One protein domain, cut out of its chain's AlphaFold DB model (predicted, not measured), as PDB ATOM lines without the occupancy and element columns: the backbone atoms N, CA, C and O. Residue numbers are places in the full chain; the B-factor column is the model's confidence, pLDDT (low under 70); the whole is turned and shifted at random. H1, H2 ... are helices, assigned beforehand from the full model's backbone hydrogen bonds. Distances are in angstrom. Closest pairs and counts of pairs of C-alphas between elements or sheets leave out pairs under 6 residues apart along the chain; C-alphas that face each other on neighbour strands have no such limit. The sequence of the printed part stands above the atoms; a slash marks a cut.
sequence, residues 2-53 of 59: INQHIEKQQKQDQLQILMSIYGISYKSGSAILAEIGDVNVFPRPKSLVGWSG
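Overview. This is residues 2 to 53 of the 59 residues of an uncharacterized protein of Candidatus Methanoperedenaceae archaeon (UniProt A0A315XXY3). Two helices, H1 and H2, make a wide V, with the end of H1 near the start of H2, and a short third helix, H3, sits away from both past a link. Residues 2 to 10 of H1, the longest helix, stick out as a free arm. The printed part has 52 residues, with helices H1, H2 and H3 in that order, no named strand, and the class all helix. It is only just compact, close to loose, with a radius of gyration of the C-alphas of 11.8 A and spans of 35 by 26 by 15 A.

Along the chain. H1, residues 2 to 19, begins at C-alpha 2 (2.808, 29.202, 19.964) and is 26.1 A long. H2, residues 26 to 36, is 15.3 A long. H3, residues 45 to 51, is 10.0 A long and ends at C-alpha 51 (-22.995, 11.033, 27.777).

Arrangement. H1 touches H2 with residues 14 to 19 alone; the closest C-alphas, of Leu 18 and Gly 29, are 5.5 A apart. They run opposite ways at a steep tilt of 68 degrees, only just short of about perpendicular. H3 is apart from H1 and H2. In H1, H2 and H3 every O i to N i+4 pair is within hydrogen-bond range.

Size, cuts and confidence. The C-alphas farthest apart, of Ile 2 and Gly 53, are 36.7 A apart. The printed part has no cut, both links are short, and no printed residue is under 70 in pLDDT.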
ATOM      1  N   ILE A   2       3.297  30.032  21.087       71.56
ATOM      2  CA  ILE A   2       2.808  29.202  19.964       71.56
ATOM      3  C   ILE A   2       1.617  28.297  20.347       71.56
ATOM      4  O   ILE A   2       0.606  28.299  19.651       71.56
ATOM      5  N   ASN A   3       1.674  27.609  21.494       74.56
ATOM      6  CA  ASN A   3       0.616  26.673  21.910       74.56
ATOM      7  C   ASN A   3      -0.757  27.335  22.081       74.56
ATOM      8  O   ASN A   3      -1.760  26.783  21.651       74.56
ATOM      9  N   GLN A   4      -0.806  28.562  22.610       71.50
ATOM     10  CA  GLN A   4      -2.084  29.259  22.777       71.50
ATOM     11  C   GLN A   4      -2.737  29.627  21.442       71.50
ATOM     12  O   GLN A   4      -3.953  29.757  21.364       71.50
ATOM     13  N   HIS A   5      -1.947  29.827  20.386       73.75
ATOM     14  CA  HIS A   5      -2.484  30.141  19.062       73.75
ATOM     15  C   HIS A   5      -3.060  28.882  18.408       73.75
ATOM     16  O   HIS A   5      -4.139  28.948  17.826       73.75
ATOM     17  N   ILE A   6      -2.399  27.736  18.593       77.88
ATOM     18  CA  ILE A   6      -2.868  26.426  18.123       77.88
ATOM     19  C   ILE A   6      -4.183  26.050  18.813       77.88
ATOM     20  O   ILE A   6      -5.166  25.760  18.137       77.88
ATOM     21  N   GLU A   7      -4.246  26.147  20.142       80.00
ATOM     22  CA  GLU A   7      -5.465  25.856  20.912       80.00
ATOM     23  C   GLU A   7      -6.636  26.757  20.501       80.00
ATOM     24  O   GLU A   7      -7.789  26.321  20.427       80.00
ATOM     25  N   LYS A   8      -6.348  28.031  20.211       82.06
ATOM     26  CA  LYS A   8      -7.356  28.987  19.760       82.06
ATOM     27  C   LYS A   8      -7.871  28.648  18.361       82.06
ATOM     28  O   LYS A   8      -9.076  28.734  18.145       82.06
ATOM     29  N   GLN A   9      -6.997  28.234  17.442       82.50
ATOM     30  CA  GLN A   9      -7.419  27.770  16.117       82.50
ATOM     31  C   GLN A   9      -8.246  26.487  16.198       82.50
ATOM     32  O   GLN A   9      -9.324  26.437  15.619       82.50
ATOM     33  N   GLN A  10      -7.834  25.509  17.005       84.62
ATOM     34  CA  GLN A  10      -8.591  24.265  17.181       84.62
ATOM     35  C   GLN A  10     -10.007  24.506  17.718       84.62
ATOM     36  O   GLN A  10     -10.971  23.939  17.204       84.62
ATOM     37  N   LYS A  11     -10.159  25.389  18.714       85.69
ATOM     38  CA  LYS A  11     -11.484  25.783  19.226       85.69
ATOM     39  C   LYS A  11     -12.321  26.492  18.164       85.69
ATOM     40  O   LYS A  11     -13.531  26.289  18.101       85.69
ATOM     41  N   GLN A  12     -11.687  27.314  17.329       88.12
ATOM     42  CA  GLN A  12     -12.362  28.004  16.236       88.12
ATOM     43  C   GLN A  12     -12.878  27.009  15.187       88.12
ATOM     44  O   GLN A  12     -14.031  27.113  14.779       88.12
ATOM     45  N   ASP A  13     -12.074  26.015  14.813       90.00
ATOM     46  CA  ASP A  13     -12.457  24.981  13.846       90.00
ATOM     47  C   ASP A  13     -13.607  24.112  14.377       90.00
ATOM     48  O   ASP A  13     -14.585  23.858  13.671       90.00
ATOM     49  N   GLN A  14     -13.553  23.723  15.655       89.25
ATOM     50  CA  GLN A  14     -14.638  22.991  16.320       89.25
ATOM     51  C   GLN A  14     -15.941  23.799  16.353       89.25
ATOM     52  O   GLN A  14     -17.027  23.256  16.129       89.25
ATOM     53  N   LEU A  15     -15.843  25.108  16.583       91.12
ATOM     54  CA  LEU A  15     -16.999  25.994  16.575       91.12
ATOM     55  C   LEU A  15     -17.612  26.135  15.174       91.12
ATOM     56  O   LEU A  15     -18.835  26.156  15.052       91.12
ATOM     57  N   GLN A  16     -16.790  26.178  14.122       92.31
ATOM     58  CA  GLN A  16     -17.274  26.189  12.734       92.31
ATOM     59  C   GLN A  16     -18.047  24.909  12.390       92.31
ATOM     60  O   GLN A  16     -19.091  24.980  11.742       92.31
ATOM     61  N   ILE A  17     -17.595  23.750  12.880       91.00
ATOM     62  CA  ILE A  17     -18.320  22.481  12.713       91.00
ATOM     63  C   ILE A  17     -19.693  22.558  13.390       91.00
ATOM     64  O   ILE A  17     -20.700  22.227  12.768       91.00
ATOM     65  N   LEU A  18     -19.766  23.048  14.629       90.12
ATOM     66  CA  LEU A  18     -21.039  23.226  15.341       90.12
ATOM     67  C   LEU A  18     -21.979  24.193  14.612       90.12
ATOM     68  O   LEU A  18     -23.165  23.907  14.475       90.12
ATOM     69  N   MET A  19     -21.453  25.306  14.101       93.31
ATOM     70  CA  MET A  19     -22.225  26.300  13.348       93.31
ATOM     71  C   MET A  19     -22.670  25.818  11.960       93.31
ATOM     72  O   MET A  19     -23.548  26.437  11.360       93.31
ATOM     73  N   SER A  20     -22.106  24.721  11.444       95.56
ATOM     74  CA  SER A  20     -22.580  24.103  10.197       95.56
ATOM     75  C   SER A  20     -23.939  23.410  10.361       95.56
ATOM     76  O   SER A  20     -24.637  23.160   9.377       95.56
ATOM     77  N   ILE A  21     -24.346  23.131  11.605       93.56
ATOM     78  CA  ILE A  21     -25.659  22.580  11.932       93.56
ATOM     79  C   ILE A  21     -26.698  23.703  11.842       93.56
ATOM     80  O   ILE A  21     -26.604  24.726  12.524       93.56
ATOM     81  N   TYR A  22     -27.727  23.491  11.022       93.38
ATOM     82  CA  TYR A  22     -28.817  24.449  10.852       93.38
ATOM     83  C   TYR A  22     -29.467  24.804  12.201       93.38
ATOM     84  O   TYR A  22     -29.902  23.928  12.946       93.38
ATOM     85  N   GLY A  23     -29.536  26.102  12.505       92.25
ATOM     86  CA  GLY A  23     -30.091  26.624  13.759       92.25
ATOM     87  C   GLY A  23     -29.073  26.830  14.889       92.25
ATOM     88  O   GLY A  23     -29.423  27.448  15.897       92.25
ATOM     89  N   ILE A  24     -27.813  26.403  14.736       94.75
ATOM     90  CA  ILE A  24     -26.758  26.678  15.720       94.75
ATOM     91  C   ILE A  24     -26.031  27.976  15.361       94.75
ATOM     92  O   ILE A  24     -25.261  28.061  14.409       94.75
ATOM     93  N   SER A  25     -26.262  29.012  16.168       93.69
ATOM     94  CA  SER A  25     -25.524  30.277  16.083       93.69
ATOM     95  C   SER A  25     -24.187  30.202  16.829       93.69
ATOM     96  O   SER A  25     -23.989  29.330  17.674       93.69
ATOM     97  N   TYR A  26     -23.301  31.178  16.604       93.31
ATOM     98  CA  TYR A  26     -22.032  31.318  17.336       93.31
ATOM     99  C   TYR A  26     -22.202  31.218  18.860       93.31
ATOM    100  O   TYR A  26     -21.415  30.552  19.532       93.31
ATOM    101  N   LYS A  27     -23.244  31.853  19.416       94.31
ATOM    102  CA  LYS A  27     -23.496  31.859  20.863       94.31
ATOM    103  C   LYS A  27     -23.854  30.461  21.368       94.31
ATOM    104  O   LYS A  27     -23.280  30.009  22.353       94.31
ATOM    105  N   SER A  28     -24.765  29.780  20.675       93.75
ATOM    106  CA  SER A  28     -25.188  28.421  21.020       93.75
ATOM    107  C   SER A  28     -24.042  27.423  20.848       93.75
ATOM    108  O   SER A  28     -23.786  26.632  21.746       93.75
ATOM    109  N   GLY A  29     -23.298  27.508  19.741       92.75
ATOM    110  CA  GLY A  29     -22.126  26.665  19.495       92.75
ATOM    111  C   GLY A  29     -21.030  26.869  20.541       92.75
ATOM    112  O   GLY A  29     -20.456  25.899  21.022       92.75
ATOM    113  N   SER A  30     -20.790  28.116  20.960       92.94
ATOM    114  CA  SER A  30     -19.812  28.422  22.011       92.94
ATOM    115  C   SER A  30     -20.244  27.873  23.370       92.94
ATOM    116  O   SER A  30     -19.401  27.392  24.120       92.94
ATOM    117  N   ALA A  31     -21.542  27.928  23.683       93.44
ATOM    118  CA  ALA A  31     -22.085  27.350  24.911       93.44
ATOM    119  C   ALA A  31     -21.918  25.824  24.926       93.44
ATOM    120  O   ALA A  31     -21.373  25.288  25.883       93.44
ATOM    121  N   ILE A  32     -22.274  25.145  23.831       90.88
ATOM    122  CA  ILE A  32     -22.097  23.693  23.682       90.88
ATOM    123  C   ILE A  32     -20.617  23.307  23.816       90.88
ATOM    124  O   ILE A  32     -20.281  22.371  24.538       90.88
ATOM    125  N   LEU A  33     -19.715  24.041  23.158       90.69
ATOM    126  CA  LEU A  33     -18.278  23.772  23.238       90.69
ATOM    127  C   LEU A  33     -17.731  23.988  24.659       90.69
ATOM    128  O   LEU A  33     -16.856  23.246  25.098       90.69
ATOM    129  N   ALA A  34     -18.253  24.978  25.388       91.88
ATOM    130  CA  ALA A  34     -17.890  25.222  26.781       91.88
ATOM    131  C   ALA A  34     -18.425  24.141  27.735       91.88
ATOM    132  O   ALA A  34     -17.740  23.811  28.700       91.88
ATOM    133  N   GLU A  35     -19.612  23.586  27.468       90.25
ATOM    134  CA  GLU A  35     -20.200  22.499  28.261       90.25
ATOM    135  C   GLU A  35     -19.501  21.156  28.033       90.25
ATOM    136  O   GLU A  35     -19.219  20.440  28.992       90.25
ATOM    137  N   ILE A  36     -19.212  20.809  26.775       89.06
ATOM    138  CA  ILE A  36     -18.544  19.545  26.433       89.06
ATOM    139  C   ILE A  36     -17.057  19.598  26.817       89.06
ATOM    140  O   ILE A  36     -16.498  18.604  27.281       89.06
ATOM    141  N   GLY A  37     -16.407  20.750  26.624       86.88
ATOM    142  CA  GLY A  37     -14.975  20.907  26.845       86.88
ATOM    143  C   GLY A  37     -14.142  20.195  25.775       86.88
ATOM    144  O   GLY A  37     -14.330  20.416  24.578       86.88
ATOM    145  N   ASP A  38     -13.180  19.371  26.197       84.75
ATOM    146  CA  ASP A  38     -12.336  18.619  25.266       84.75
ATOM    147  C   ASP A  38     -13.087  17.411  24.690       84.75
ATOM    148  O   ASP A  38     -13.317  16.399  25.351       84.75
ATOM    149  N   VAL A  39     -13.437  17.503  23.408       80.88
ATOM    150  CA  VAL A  39     -14.129  16.432  22.681       80.88
ATOM    151  C   VAL A  39     -13.278  15.167  22.518       80.88
ATOM    152  O   VAL A  39     -13.837  14.089  22.321       80.88
ATOM    153  N   ASN A  40     -11.945  15.258  22.629       83.44
ATOM    154  CA  ASN A  40     -11.048  14.106  22.479       83.44
ATOM    155  C   ASN A  40     -11.130  13.128  23.659       83.44
ATOM    156  O   ASN A  40     -10.668  11.992  23.553       83.44
ATOM    157  N   VAL A  41     -11.755  13.538  24.767       85.62
ATOM    158  CA  VAL A  41     -12.036  12.668  25.917       85.62
ATOM    159  C   VAL A  41     -13.035  11.564  25.535       85.62
ATOM    160  O   VAL A  41     -13.070  10.507  26.166       85.62
ATOM    161  N   PHE A  42     -13.816  11.762  24.465       86.88
ATOM    162  CA  PHE A  42     -14.747  10.770  23.941       86.88
ATOM    163  C   PHE A  42     -14.083   9.937  22.832       86.88
ATOM    164  O   PHE A  42     -13.935  10.409  21.704       86.88
ATOM    165  N   PRO A  43     -13.745   8.658  23.080       83.69
ATOM    166  CA  PRO A  43     -13.015   7.836  22.113       83.69
ATOM    167  C   PRO A  43     -13.845   7.455  20.877       83.69
ATOM    168  O   PRO A  43     -13.298   6.997  19.875       83.69
ATOM    169  N   ARG A  44     -15.179   7.570  20.946       87.94
ATOM    170  CA  ARG A  44     -16.104   7.279  19.842       87.94
ATOM    171  C   ARG A  44     -17.280   8.260  19.885       87.94
ATOM    172  O   ARG A  44     -17.756   8.551  20.981       87.94
ATOM    173  N   PRO A  45     -17.857   8.660  18.736       84.94
ATOM    174  CA  PRO A  45     -19.042   9.528  18.705       84.94
ATOM    175  C   PRO A  45     -20.218   8.996  19.539       84.94
ATOM    176  O   PRO A  45     -20.914   9.757  20.200       84.94
ATOM    177  N   LYS A  46     -20.401   7.667  19.586       86.12
ATOM    178  CA  LYS A  46     -21.429   7.022  20.421       86.12
ATOM    179  C   LYS A  46     -21.252   7.297  21.919       86.12
ATOM    180  O   LYS A  46     -22.244   7.364  22.630       86.12
ATOM    181  N   SER A  47     -20.017   7.456  22.394       88.12
ATOM    182  CA  SER A  47     -19.731   7.766  23.799       88.12
ATOM    183  C   SER A  47     -20.174   9.183  24.157       88.12
ATOM    184  O   SER A  47     -20.749   9.375  25.221       88.12
ATOM    185  N   LEU A  48     -19.979  10.146  23.249       88.19
ATOM    186  CA  LEU A  48     -20.472  11.516  23.417       88.19
ATOM    187  C   LEU A  48     -22.008  11.551  23.435       88.19
ATOM    188  O   LEU A  48     -22.603  12.159  24.316       88.19
ATOM    189  N   VAL A  49     -22.644  10.854  22.489       87.06
ATOM    190  CA  VAL A  49     -24.112  10.776  22.387       87.06
ATOM    191  C   VAL A  49     -24.732  10.055  23.597       87.06
ATOM    192  O   VAL A  49     -25.807  10.429  24.059       87.06
ATOM    193  N   GLY A  50     -24.049   9.044  24.143       87.31
ATOM    194  CA  GLY A  50     -24.445   8.390  25.393       87.31
ATOM    195  C   GLY A  50     -24.312   9.304  26.609       87.31
ATOM    196  O   GLY A  50     -25.224   9.361  27.427       87.31
ATOM    197  N   TRP A  51     -23.212  10.058  26.704       87.81
ATOM    198  CA  TRP A  51     -22.995  11.033  27.777       87.81
ATOM    199  C   TRP A  51     -24.035  12.161  27.765       87.81
ATOM    200  O   TRP A  51     -24.529  12.540  28.821       87.81
ATOM    201  N   SER A  52     -24.424  12.650  26.582       86.31
ATOM    202  CA  SER A  52     -25.443  13.697  26.454       86.31
ATOM    203  C   SER A  52     -26.875  13.211  26.706       86.31
ATOM    204  O   SER A  52     -27.806  14.011  26.652       86.31
ATOM    205  N   GLY A  53     -27.081  11.908  26.936       85.56
ATOM    206  CA  GLY A  53     -28.412  11.316  27.093       85.56
ATOM    207  C   GLY A  53     -29.250  11.318  25.808       85.56
ATOM    208  O   GLY A  53     -30.439  11.018  25.857       85.56
TER     209      GLY A  53